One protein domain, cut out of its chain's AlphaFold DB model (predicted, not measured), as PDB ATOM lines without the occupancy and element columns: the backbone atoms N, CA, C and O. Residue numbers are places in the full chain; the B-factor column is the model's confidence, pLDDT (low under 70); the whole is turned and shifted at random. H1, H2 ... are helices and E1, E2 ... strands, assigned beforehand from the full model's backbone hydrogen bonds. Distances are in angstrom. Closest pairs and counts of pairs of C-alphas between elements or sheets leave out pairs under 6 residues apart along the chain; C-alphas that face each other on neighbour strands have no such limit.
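What this domain is: This is residues 10 to 104 of the 104 residues of an uncharacterized protein of Marinobacterium stanieri (UniProt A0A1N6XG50). A helical body of H3, H4 and H5 forms one end of an elongated model, and a thin arm, the two-stranded ladder E1 and E2 with the short helix H2 at its far end, makes the length. H4 and H5 run opposite ways, and H3 is set steeply to both, touching each. The printed part has 95 residues, with five named helices and two named strands that follow each other along the chain as H1, E1, H2, E2, H3, H4, H5; the class is mostly helix, and the sheet E1 - E2 is antiparallel. It is only just loose, close to compact, with a radius of gyration of the C-alphas of 15.2 A and spans of 45 by 28 by 20 A.

Where its parts are: H1 is residues 10 to 13, beginning at C-alpha 10 (202.496, 205.215, 219.136). E1 is residues 18 to 20, H2 residues 22 to 27 and E2 residues 38 to 40. H3, residues 42 to 55, is 20.1 A long; H4, residues 72 to 83, 16.4 A; H5, residues 91 to 103, 18.8 A, ending at C-alpha 103 (207.478, 182.837, 230.766).

How they stand to each other: H3 and H4 touch, closest at the C-alphas of Ala 43 and Val 78, 5.0 A, at a steep tilt of 44 degrees, the same way. H3 touches H5 with residues 54 to 55 alone, closest at the C-alphas of Thr 54 and Gln 93, 6.0 A. H1 and H3 are near each other. In E1 and E2, N 19 and O 39 are 2.8 A apart, within hydrogen-bond range. H2 is apart from H3, H4 and H5. Every O i to N i+4 pair is within range in H2, H3, H4 and H5; H1 is too short for one.

The domain as a whole: The C-alphas of Leu 29 and Pro 91, the two farthest apart, are 46.9 A apart. The printed part has no cut, H3 to H4 is a long link, and no printed residue is under 70 in pLDDT.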
ATOM      1  N   ARG A  10     203.753 204.456 218.981       83.31
ATOM      2  CA  ARG A  10     202.496 205.215 219.136       83.31
ATOM      3  C   ARG A  10     201.349 204.681 218.270       83.31
ATOM      4  O   ARG A  10     200.235 204.607 218.791       83.31
ATOM      5  N   PRO A  11     201.551 204.202 217.024       83.88
ATOM      6  CA  PRO A  11     200.469 203.597 216.243       83.88
ATOM      7  C   PRO A  11     199.809 202.401 216.938       83.88
ATOM      8  O   PRO A  11     198.626 202.133 216.715       83.88
ATOM      9  N   TRP A  12     200.531 201.698 217.814       83.38
ATOM     10  CA  TRP A  12     200.031 200.525 218.528       83.38
ATOM     11  C   TRP A  12     199.564 200.846 219.943       83.38
ATOM     12  O   TRP A  12     198.437 200.498 220.288       83.38
ATOM     13  N   LEU A  13     200.379 201.560 220.715       83.50
ATOM     14  CA  LEU A  13     200.154 201.807 222.143       83.50
ATOM     15  C   LEU A  13     199.539 203.187 222.439       83.50
ATOM     16  O   LEU A  13     199.185 203.483 223.578       83.50
ATOM     17  N   GLY A  14     199.417 204.051 221.427       85.25
ATOM     18  CA  GLY A  14     199.002 205.443 221.597       85.25
ATOM     19  C   GLY A  14     199.979 206.230 222.472       85.25
ATOM     20  O   GLY A  14     201.171 205.916 222.536       85.25
ATOM     21  N   GLU A  15     199.443 207.213 223.190       85.75
ATOM     22  CA  GLU A  15     200.181 208.069 224.132       85.75
ATOM     23  C   GLU A  15     200.305 207.449 225.543       85.75
ATOM     24  O   GLU A  15     200.815 208.079 226.466       85.75
ATOM     25  N   ALA A  16     199.829 206.214 225.750       85.50
ATOM     26  CA  ALA A  16     199.814 205.588 227.070       85.50
ATOM     27  C   ALA A  16     201.237 205.385 227.620       85.50
ATOM     28  O   ALA A  16     202.069 204.739 226.984       85.50
ATOM     29  N   GLY A  17     201.517 205.917 228.811       82.50
ATOM     30  CA  GLY A  17     202.848 205.854 229.420       82.50
ATOM     31  C   GLY A  17     203.877 206.799 228.789       82.50
ATOM     32  O   GLY A  17     205.067 206.613 229.011       82.50
ATOM     33  N   ILE A  18     203.446 207.795 228.010       86.94
ATOM     34  CA  ILE A  18     204.270 208.957 227.658       86.94
ATOM     35  C   ILE A  18     203.992 210.056 228.686       86.94
ATOM     36  O   ILE A  18     202.844 210.433 228.914       86.94
ATOM     37  N   GLU A  19     205.045 210.558 229.315       87.25
ATOM     38  CA  GLU A  19     204.992 211.530 230.402       87.25
ATOM     39  C   GLU A  19     205.632 212.848 229.961       87.25
ATOM     40  O   GLU A  19     206.690 212.862 229.325       87.25
ATOM     41  N   ASP A  20     204.987 213.965 230.300       86.50
ATOM     42  CA  ASP A  20     205.575 215.293 230.145       86.50
ATOM     43  C   ASP A  20     206.568 215.526 231.289       86.50
ATOM     44  O   ASP A  20     206.191 215.641 232.456       86.50
ATOM     45  N   VAL A  21     207.850 215.574 230.939       85.69
ATOM     46  CA  VAL A  21     208.961 215.754 231.882       85.69
ATOM     47  C   VAL A  21     209.609 217.128 231.732       85.69
ATOM     48  O   VAL A  21     210.691 217.355 232.272       85.69
ATOM     49  N   THR A  22     208.955 218.060 231.031       84.69
ATOM     50  CA  THR A  22     209.483 219.404 230.753       84.69
ATOM     51  C   THR A  22     209.917 220.097 232.043       84.69
ATOM     52  O   THR A  22     211.077 220.474 232.171       84.69
ATOM     53  N   ALA A  23     209.045 220.134 233.055       83.75
ATOM     54  CA  ALA A  23     209.348 220.764 234.342       83.75
ATOM     55  C   ALA A  23     210.535 220.108 235.080       83.75
ATOM     56  O   ALA A  23     211.309 220.788 235.752       83.75
ATOM     57  N   ILE A  24     210.700 218.787 234.951       83.62
ATOM     58  CA  ILE A  24     211.811 218.051 235.569       83.62
ATOM     59  C   ILE A  24     213.122 218.421 234.874       83.62
ATOM     60  O   ILE A  24     214.101 218.737 235.546       83.62
ATOM     61  N   VAL A  25     213.151 218.440 233.542       82.19
ATOM     62  CA  VAL A  25     214.366 218.771 232.783       82.19
ATOM     63  C   VAL A  25     214.742 220.246 232.939       82.19
ATOM     64  O   VAL A  25     215.919 220.555 233.133       82.19
ATOM     65  N   GLU A  26     213.759 221.148 232.948       83.69
ATOM     66  CA  GLU A  26     213.964 222.565 233.269       83.69
ATOM     67  C   GLU A  26     214.582 222.741 234.662       83.69
ATOM     68  O   GLU A  26     215.512 223.532 234.831       83.69
ATOM     69  N   SER A  27     214.142 221.951 235.651       83.56
ATOM     70  CA  SER A  27     214.703 221.990 237.010       83.56
ATOM     71  C   SER A  27     216.166 221.534 237.085       83.56
ATOM     72  O   SER A  27     216.898 221.951 237.981       83.56
ATOM     73  N   MET A  28     216.614 220.715 236.128       81.50
ATOM     74  CA  MET A  28     217.983 220.198 236.057       81.50
ATOM     75  C   MET A  28     218.960 221.158 235.357       81.50
ATOM     76  O   MET A  28     220.139 220.826 235.242       81.50
ATOM     77  N   LEU A  29     218.504 222.335 234.898       75.69
ATOM     78  CA  LEU A  29     219.305 223.321 234.149       75.69
ATOM     79  C   LEU A  29     219.994 222.731 232.902       75.69
ATOM     80  O   LEU A  29     221.024 223.236 232.449       75.69
ATOM     81  N   VAL A  30     219.432 221.661 232.337       74.69
ATOM     82  CA  VAL A  30     219.957 221.029 231.124       74.69
ATOM     83  C   VAL A  30     219.495 221.845 229.913       74.69
ATOM     84  O   VAL A  30     218.285 222.026 229.726       74.69
ATOM     85  N   PRO A  31     220.420 222.338 229.067       72.88
ATOM     86  CA  PRO A  31     220.052 223.011 227.830       72.88
ATOM     87  C   PRO A  31     219.290 222.043 226.930       72.88
ATOM     88  O   PRO A  31     219.764 220.941 226.653       72.88
ATOM     89  N   HIS A  32     218.118 222.454 226.466       70.62
ATOM     90  CA  HIS A  32     217.304 221.668 225.555       70.62
ATOM     91  C   HIS A  32     216.661 222.588 224.516       70.62
ATOM     92  O   HIS A  32     216.272 223.713 224.817       70.62
ATOM     93  N   GLU A  33     216.606 222.121 223.271       71.00
ATOM     94  CA  GLU A  33     216.191 222.944 222.126       71.00
ATOM     95  C   GLU A  33     214.666 222.974 221.929       71.00
ATOM     96  O   GLU A  33     214.142 223.866 221.262       71.00
ATOM     97  N   SER A  34     213.941 222.016 222.514       74.50
ATOM     98  CA  SER A  34     212.489 221.878 222.352       74.50
ATOM     99  C   SER A  34     211.712 222.498 223.513       74.50
ATOM    100  O   SER A  34     212.029 222.210 224.657       74.50
ATOM    101  N   PRO A  35     210.612 223.231 223.267       75.56
ATOM    102  CA  PRO A  35     209.815 223.859 224.328       75.56
ATOM    103  C   PRO A  35     209.015 222.867 225.189       75.56
ATOM    104  O   PRO A  35     208.411 223.268 226.178       75.56
ATOM    105  N   ARG A  36     208.939 221.595 224.785       80.44
ATOM    106  CA  ARG A  36     208.346 220.507 225.570       80.44
ATOM    107  C   ARG A  36     209.173 219.245 225.421       80.44
ATOM    108  O   ARG A  36     209.598 218.914 224.310       80.44
ATOM    109  N   ILE A  37     209.343 218.523 226.520       82.25
ATOM    110  CA  ILE A  37     210.067 217.257 226.567       82.25
ATOM    111  C   ILE A  37     209.137 216.172 227.086       82.25
ATOM    112  O   ILE A  37     208.580 216.268 228.176       82.25
ATOM    113  N   TYR A  38     209.039 215.100 226.305       84.06
ATOM    114  CA  TYR A  38     208.275 213.914 226.658       84.06
ATOM    115  C   TYR A  38     209.198 212.706 226.777       84.06
ATOM    116  O   TYR A  38     210.031 212.476 225.889       84.06
ATOM    117  N   ALA A  39     209.003 211.913 227.824       85.12
ATOM    118  CA  ALA A  39     209.711 210.662 228.065       85.12
ATOM    119  C   ALA A  39     208.723 209.493 228.140       85.12
ATOM    120  O   ALA A  39     207.573 209.664 228.531       85.12
ATOM    121  N   ALA A  40     209.165 208.298 227.753       87.62
ATOM    122  CA  ALA A  40     208.423 207.086 228.071       87.62
ATOM    123  C   ALA A  40     208.626 206.753 229.552       87.62
ATOM    124  O   ALA A  40     209.753 206.807 230.049       87.62
ATOM    125  N   SER A  41     207.554 206.360 230.232       89.62
ATOM    126  CA  SER A  41     207.650 205.722 231.538       89.62
ATOM    127  C   SER A  41     208.439 204.418 231.420       89.62
ATOM    128  O   SER A  41     208.544 203.823 230.343       89.62
ATOM    129  N   HIS A  42     208.975 203.930 232.539       89.06
ATOM    130  CA  HIS A  42     209.759 202.689 232.553       89.06
ATOM    131  C   HIS A  42     208.972 201.497 231.977       89.06
ATOM    132  O   HIS A  42     209.474 200.749 231.140       89.06
ATOM    133  N   ALA A  43     207.688 201.383 232.335       91.38
ATOM    134  CA  ALA A  43     206.800 200.366 231.779       91.38
ATOM    135  C   ALA A  43     206.571 200.545 230.270       91.38
ATOM    136  O   ALA A  43     206.529 199.556 229.534       91.38
ATOM    137  N   ARG A  44     206.458 201.791 229.791       91.62
ATOM    138  CA  ARG A  44     206.302 202.083 228.364       91.62
ATOM    139  C   ARG A  44     207.555 201.738 227.571       91.62
ATOM    140  O   ARG A  44     207.427 201.082 226.547       91.62
ATOM    141  N   ALA A  45     208.738 202.075 228.070       91.06
ATOM    142  CA  ALA A  45     209.997 201.738 227.408       91.06
ATOM    143  C   ALA A  45     210.164 200.217 227.221       91.06
ATOM    144  O   ALA A  45     210.556 199.755 226.150       91.06
ATOM    145  N   ILE A  46     209.805 199.423 228.235       91.62
ATOM    146  CA  ILE A  46     209.864 197.957 228.146       91.62
ATOM    147  C   ILE A  46     208.774 197.411 227.213       91.62
ATOM    148  O   ILE A  46     209.045 196.525 226.400       91.62
ATOM    149  N   ALA A  47     207.554 197.956 227.274       92.44
ATOM    150  CA  ALA A  47     206.486 197.588 226.345       92.44
ATOM    151  C   ALA A  47     206.873 197.887 224.887       92.44
ATOM    152  O   ALA A  47     206.592 197.077 224.004       92.44
ATOM    153  N   ASP A  48     207.559 199.005 224.642       91.00
ATOM    154  CA  ASP A  48     208.063 199.381 223.323       91.00
ATOM    155  C   ASP A  48     209.070 198.352 222.802       91.00
ATOM    156  O   ASP A  48     208.920 197.858 221.682       91.00
ATOM    157  N   LEU A  49     210.036 197.957 223.636       91.62
ATOM    158  CA  LEU A  49     211.037 196.942 223.302       91.62
ATOM    159  C   LEU A  49     210.390 195.603 222.917       91.62
ATOM    160  O   LEU A  49     210.670 195.055 221.846       91.62
ATOM    161  N   VAL A  50     209.491 195.092 223.764       92.31
ATOM    162  CA  VAL A  50     208.777 193.825 223.528       92.31
ATOM    163  C   VAL A  50     207.969 193.896 222.237       92.31
ATOM    164  O   VAL A  50     207.978 192.960 221.432       92.31
ATOM    165  N   LEU A  51     207.267 195.006 222.017       91.44
ATOM    166  CA  LEU A  51     206.408 195.181 220.857       91.44
ATOM    167  C   LEU A  51     207.213 195.253 219.556       91.44
ATOM    168  O   LEU A  51     206.835 194.611 218.572       91.44
ATOM    169  N   VAL A  52     208.330 195.983 219.545       91.56
ATOM    170  CA  VAL A  52     209.232 196.067 218.387       91.56
ATOM    171  C   VAL A  52     209.818 194.694 218.063       91.56
ATOM    172  O   VAL A  52     209.759 194.270 216.904       91.56
ATOM    173  N   ALA A  53     210.312 193.957 219.061       91.38
ATOM    174  CA  ALA A  53     210.838 192.604 218.867       91.38
ATOM    175  C   ALA A  53     209.758 191.647 218.327       91.38
ATOM    176  O   ALA A  53     209.994 190.919 217.358       91.38
ATOM    177  N   THR A  54     208.539 191.728 218.869       91.50
ATOM    178  CA  THR A  54     207.374 190.955 218.411       91.50
ATOM    179  C   THR A  54     207.047 191.260 216.948       91.50
ATOM    180  O   THR A  54     206.892 190.346 216.136       91.50
ATOM    181  N   LYS A  55     206.989 192.543 216.569       88.88
ATOM    182  CA  LYS A  55     206.712 192.973 215.189       88.88
ATOM    183  C   LYS A  55     207.793 192.538 214.207       88.88
ATOM    184  O   LYS A  55     207.476 192.173 213.076       88.88
ATOM    185  N   ARG A  56     209.052 192.534 214.642       89.38
ATOM    186  CA  ARG A  56     210.200 192.061 213.859       89.38
ATOM    187  C   ARG A  56     210.349 190.537 213.854       89.38
ATOM    188  O   ARG A  56     211.306 190.036 213.273       89.38
ATOM    189  N   ASN A  57     209.422 189.798 214.474       87.81
ATOM    190  CA  ASN A  57     209.477 188.343 214.646       87.81
ATOM    191  C   ASN A  57     210.753 187.839 215.348       87.81
ATOM    192  O   ASN A  57     211.084 186.653 215.247       87.81
ATOM    193  N   GLN A  58     211.435 188.708 216.093       90.56
ATOM    194  CA  GLN A  58     212.628 188.369 216.858       90.56
ATOM    195  C   GLN A  58     212.261 187.494 218.071       90.56
ATOM    196  O   GLN A  58     211.121 187.537 218.541       90.56
ATOM    197  N   PRO A  59     213.181 186.640 218.552       87.38
ATOM    198  CA  PRO A  59     212.957 185.866 219.771       87.38
ATOM    199  C   PRO A  59     212.784 186.808 220.964       87.38
ATOM    200  O   PRO A  59     213.552 187.754 221.098       87.38
ATOM    201  N   LEU A  60     211.796 186.554 221.825       90.38
ATOM    202  CA  LEU A  60     211.538 187.360 223.029       90.38
ATOM    203  C   LEU A  60     212.234 186.790 224.273       90.38
ATOM    204  O   LEU A  60     212.199 187.402 225.333       90.38
ATOM    205  N   ASP A  61     212.898 185.640 224.138       87.56
ATOM    206  CA  ASP A  61     213.456 184.852 225.248       87.56
ATOM    207  C   ASP A  61     214.577 185.567 226.015       87.56
ATOM    208  O   ASP A  61     214.947 185.137 227.093       87.56
ATOM    209  N   HIS A  62     215.126 186.643 225.447       85.69
ATOM    210  CA  HIS A  62     216.167 187.468 226.062       85.69
ATOM    211  C   HIS A  62     215.603 188.659 226.853       85.69
ATOM    212  O   HIS A  62     216.367 189.456 227.391       85.69
ATOM    213  N   ILE A  63     214.279 188.826 226.865       89.62
ATOM    214  CA  ILE A  63     213.586 189.930 227.521       89.62
ATOM    215  C   ILE A  63     212.903 189.362 228.766       89.62
ATOM    216  O   ILE A  63     211.819 188.782 228.676       89.62
ATOM    217  N   HIS A  64     213.530 189.526 229.927       88.62
ATOM    218  CA  HIS A  64     212.973 189.104 231.212       88.62
ATOM    219  C   HIS A  64     212.526 190.327 232.002       88.62
ATOM    220  O   HIS A  64     213.332 191.207 232.300       88.62
ATOM    221  N   LEU A  65     211.240 190.403 232.359       88.94
ATOM    222  CA  LEU A  65     210.755 191.551 233.127       88.94
ATOM    223  C   LEU A  65     211.396 191.632 234.516       88.94
ATOM    224  O   LEU A  65     211.566 192.738 235.015       88.94
ATOM    225  N   ASP A  66     211.786 190.502 235.109       87.31
ATOM    226  CA  ASP A  66     212.487 190.456 236.402       87.31
ATOM    227  C   ASP A  66     213.836 191.193 236.409       87.31
ATOM    228  O   ASP A  66     214.281 191.636 237.468       87.31
ATOM    229  N   ASP A  67     214.467 191.379 235.244       85.62
ATOM    230  CA  ASP A  67     215.743 192.098 235.142       85.62
ATOM    231  C   ASP A  67     215.575 193.615 235.333       85.62
ATOM    232  O   ASP A  67     216.531 194.312 235.682       85.62
ATOM    233  N   TRP A  68     214.364 194.145 235.118       85.94
ATOM    234  CA  TRP A  68     214.094 195.590 235.134       85.94
ATOM    235  C   TRP A  68     212.923 196.015 236.023       85.94
ATOM    236  O   TRP A  68     212.811 197.202 236.335       85.94
ATOM    237  N   MET A  69     212.049 195.086 236.409       87.62
ATOM    238  CA  MET A  69     210.882 195.313 237.257       87.62
ATOM    239  C   MET A  69     211.010 194.485 238.530       87.62
ATOM    240  O   MET A  69     211.159 193.268 238.481       87.62
ATOM    241  N   HIS A  70     210.900 195.140 239.681       85.88
ATOM    242  CA  HIS A  70     211.062 194.482 240.981       85.88
ATOM    243  C   HIS A  70     209.731 194.113 241.635       85.88
ATOM    244  O   HIS A  70     209.716 193.398 242.638       85.88
ATOM    245  N   THR A  71     208.610 194.610 241.103       88.81
ATOM    246  CA  THR A  71     207.279 194.348 241.653       88.81
ATOM    247  C   THR A  71     206.318 193.821 240.598       88.81
ATOM    248  O   THR A  71     206.411 194.143 239.412       88.81
ATOM    249  N   GLN A  72     205.345 193.030 241.054       88.69
ATOM    250  CA  GLN A  72     204.283 192.514 240.197       88.69
ATOM    251  C   GLN A  72     203.460 193.651 239.574       88.69
ATOM    252  O   GLN A  72     203.176 193.604 238.381       88.69
ATOM    253  N   ASP A  73     203.166 194.709 240.334       89.31
ATOM    254  CA  ASP A  73     202.418 195.875 239.844       89.31
ATOM    255  C   ASP A  73     203.116 196.550 238.651       89.31
ATOM    256  O   ASP A  73     202.473 196.949 237.679       89.31
ATOM    257  N   GLN A  74     204.449 196.646 238.686       88.19
ATOM    258  CA  GLN A  74     205.233 197.189 237.575       88.19
ATOM    259  C   GLN A  74     205.145 196.298 236.329       88.19
ATOM    260  O   GLN A  74     204.980 196.806 235.216       88.19
ATOM    261  N   LYS A  75     205.201 194.971 236.499       91.25
ATOM    262  CA  LYS A  75     204.996 194.020 235.393       91.25
ATOM    263  C   LYS A  75     203.584 194.132 234.812       91.25
ATOM    264  O   LYS A  75     203.411 194.136 233.592       91.25
ATOM    265  N   GLU A  76     202.571 194.287 235.661       92.06
ATOM    266  CA  GLU A  76     201.179 194.452 235.232       92.06
ATOM    267  C   GLU A  76     200.966 195.702 234.377       92.06
ATOM    268  O   GLU A  76     200.233 195.638 233.388       92.06
ATOM    269  N   GLN A  77     201.657 196.804 234.678       92.62
ATOM    270  CA  GLN A  77     201.628 198.003 233.835       92.62
ATOM    271  C   GLN A  77     202.146 197.722 232.419       92.62
ATOM    272  O   GLN A  77     201.517 198.140 231.446       92.62
ATOM    273  N   VAL A  78     203.237 196.960 232.279       92.88
ATOM    274  CA  VAL A  78     203.760 196.544 230.964       92.88
ATOM    275  C   VAL A  78     202.725 195.703 230.221       92.88
ATOM    276  O   VAL A  78     202.407 195.973 229.063       92.88
ATOM    277  N   TYR A  79     202.141 194.702 230.882       92.94
ATOM    278  CA  TYR A  79     201.141 193.839 230.254       92.94
ATOM    279  C   TYR A  79     199.866 194.589 229.861       92.94
ATOM    280  O   TYR A  79     199.265 194.275 228.831       92.94
ATOM    281  N   SER A  80     199.451 195.565 230.669       93.00
ATOM    282  CA  SER A  80     198.322 196.441 230.363       93.00
ATOM    283  C   SER A  80     198.606 197.260 229.106       93.00
ATOM    284  O   SER A  80     197.786 197.262 228.189       93.00
ATOM    285  N   LEU A  81     199.803 197.842 228.988       92.44
ATOM    286  CA  LEU A  81     200.214 198.554 227.780       92.44
ATOM    287  C   LEU A  81     200.195 197.637 226.549       92.44
ATOM    288  O   LEU A  81     199.566 197.964 225.545       92.44
ATOM    289  N   LEU A  82     200.789 196.446 226.635       92.88
ATOM    290  CA  LEU A  82     200.821 195.493 225.517       92.88
ATOM    291  C   LEU A  82     199.423 195.036 225.069       92.88
ATOM    292  O   LEU A  82     199.239 194.671 223.907       92.88
ATOM    293  N   SER A  83     198.420 195.093 225.949       92.06
ATOM    294  CA  SER A  83     197.040 194.743 225.599       92.06
ATOM    295  C   SER A  83     196.428 195.676 224.546       92.06
ATOM    296  O   SER A  83     195.641 195.210 223.722       92.06
ATOM    297  N   TYR A  84     196.858 196.943 224.474       89.62
ATOM    298  CA  TYR A  84     196.411 197.888 223.438       89.62
ATOM    299  C   TYR A  84     196.866 197.490 222.031       89.62
ATOM    300  O   TYR A  84     196.258 197.897 221.039       89.62
ATOM    301  N   ALA A  85     197.923 196.682 221.927       88.19
ATOM    302  CA  ALA A  85     198.424 196.204 220.647       88.19
ATOM    303  C   ALA A  85     197.635 195.002 220.103       88.19
ATOM    304  O   ALA A  85     197.811 194.671 218.932       88.19
ATOM    305  N   LYS A  86     196.760 194.367 220.901       88.06
ATOM    306  CA  LYS A  86     196.076 193.106 220.558       88.06
ATOM    307  C   LYS A  86     195.423 193.123 219.178       88.06
ATOM    308  O   LYS A  86     195.718 192.261 218.361       88.06
ATOM    309  N   ASP A  87     194.596 194.126 218.906       86.12
ATOM    310  CA  ASP A  87     193.828 194.208 217.654       86.12
ATOM    311  C   ASP A  87     194.662 194.728 216.468       86.12
ATOM    312  O   ASP A  87     194.167 194.858 215.351       86.12
ATOM    313  N   LYS A  88     195.937 195.049 216.708       86.81
ATOM    314  CA  LYS A  88     196.876 195.616 215.730       86.81
ATOM    315  C   LYS A  88     198.069 194.690 215.453       86.81
ATOM    316  O   LYS A  88     198.974 195.050 214.687       86.81
ATOM    317  N   LEU A  89     198.126 193.533 216.114       88.12
ATOM    318  CA  LEU A  89     199.096 192.471 215.867       88.12
ATOM    319  C   LEU A  89     198.475 191.376 214.999       88.12
ATOM    320  O   LEU A  89     197.285 191.093 215.094       88.12
ATOM    321  N   GLU A  90     199.312 190.734 214.187       91.50
ATOM    322  CA  GLU A  90     198.911 189.506 213.504       91.50
ATOM    323  C   GLU A  90     198.655 188.390 214.537       91.50
ATOM    324  O   GLU A  90     199.299 188.380 215.594       91.50
ATOM    325  N   PRO A  91     197.781 187.408 214.252       90.69
ATOM    326  CA  PRO A  91     197.445 186.347 215.205       90.69
ATOM    327  C   PRO A  91     198.664 185.588 215.750       90.69
ATOM    328  O   PRO A  91     198.753 185.342 216.954       90.69
ATOM    329  N   ASP A  92     199.640 185.267 214.893       91.06
ATOM    330  CA  ASP A  92     200.881 184.601 215.304       91.06
ATOM    331  C   ASP A  92     201.770 185.491 216.187       91.06
ATOM    332  O   ASP A  92     202.367 185.004 217.148       91.06
ATOM    333  N   GLN A  93     201.832 186.797 215.900       92.25
ATOM    334  CA  GLN A  93     202.569 187.772 216.712       92.25
ATOM    335  C   GLN A  93     201.949 187.891 218.106       92.25
ATOM    336  O   GLN A  93     202.659 187.850 219.110       92.25
ATOM    337  N   TRP A  94     200.619 187.984 218.170       93.25
ATOM    338  CA  TRP A  94     199.895 188.025 219.436       93.25
ATOM    339  C   TRP A  94     200.086 186.739 220.241       93.25
ATOM    340  O   TRP A  94     200.356 186.812 221.439       93.25
ATOM    341  N   ARG A  95     200.019 185.562 219.599       92.44
ATOM    342  CA  ARG A  95     200.266 184.275 220.268       92.44
ATOM    343  C   ARG A  95     201.655 184.230 220.904       92.44
ATOM    344  O   ARG A  95     201.751 183.937 222.090       92.44
ATOM    345  N   ARG A  96     202.708 184.575 220.155       91.25
ATOM    346  CA  ARG A  96     204.092 184.584 220.668       91.25
ATOM    347  C   ARG A  96     204.265 185.538 221.847       91.25
ATOM    348  O   ARG A  96     204.941 185.207 222.813       91.25
ATOM    349  N   LEU A  97     203.627 186.707 221.790       92.25
ATOM    350  CA  LEU A  97     203.640 187.665 222.892       92.25
ATOM    351  C   LEU A  97     202.953 187.095 224.144       92.25
ATOM    352  O   LEU A  97     203.449 187.290 225.250       92.25
ATOM    353  N   GLN A  98     201.836 186.372 223.993       92.69
ATOM    354  CA  GLN A  98     201.175 185.709 225.127       92.69
ATOM    355  C   GLN A  98     202.017 184.569 225.713       92.69
ATOM    356  O   GLN A  98     202.071 184.430 226.930       92.69
ATOM    357  N   GLU A  99     202.689 183.783 224.872       91.56
ATOM    358  CA  GLU A  99     203.616 182.735 225.317       91.56
ATOM    359  C   GLU A  99     204.782 183.332 226.110       91.56
ATOM    360  O   GLU A  99     205.066 182.879 227.217       91.56
ATOM    361  N   TRP A 100     205.388 184.410 225.603       93.06
ATOM    362  CA  TRP A 100     206.423 185.154 226.320       93.06
ATOM    363  C   TRP A 100     205.918 185.678 227.669       93.06
ATOM    364  O   TRP A 100     206.584 185.492 228.681       93.06
ATOM    365  N   LYS A 101     204.712 186.258 227.715       89.50
ATOM    366  CA  LYS A 101     204.110 186.773 228.956       89.50
ATOM    367  C   LYS A 101     203.964 185.700 230.042       89.50
ATOM    368  O   LYS A 101     204.033 186.034 231.217       89.50
ATOM    369  N   LEU A 102     203.738 184.439 229.673       85.19
ATOM    370  CA  LEU A 102     203.644 183.324 230.626       85.19
ATOM    371  C   LEU A 102     205.014 182.859 231.146       85.19
ATOM    372  O   LEU A 102     205.066 182.139 232.140       85.19
ATOM    373  N   SER A 103     206.100 183.242 230.470       80.19
ATOM    374  CA  SER A 103     207.478 182.837 230.766       80.19
ATOM    375  C   SER A 103     208.343 183.962 231.365       80.19
ATOM    376  O   SER A 103     209.526 183.725 231.615       80.19
ATOM    377  N   SER A 104     207.796 185.171 231.541       70.06
ATOM    378  CA  SER A 104     208.504 186.409 231.935       70.06
ATOM    379  C   SER A 104     207.985 186.974 233.260       70.06
ATOM    380  O   SER A 104     206.837 186.646 233.626       70.06
TER     381      SER A 104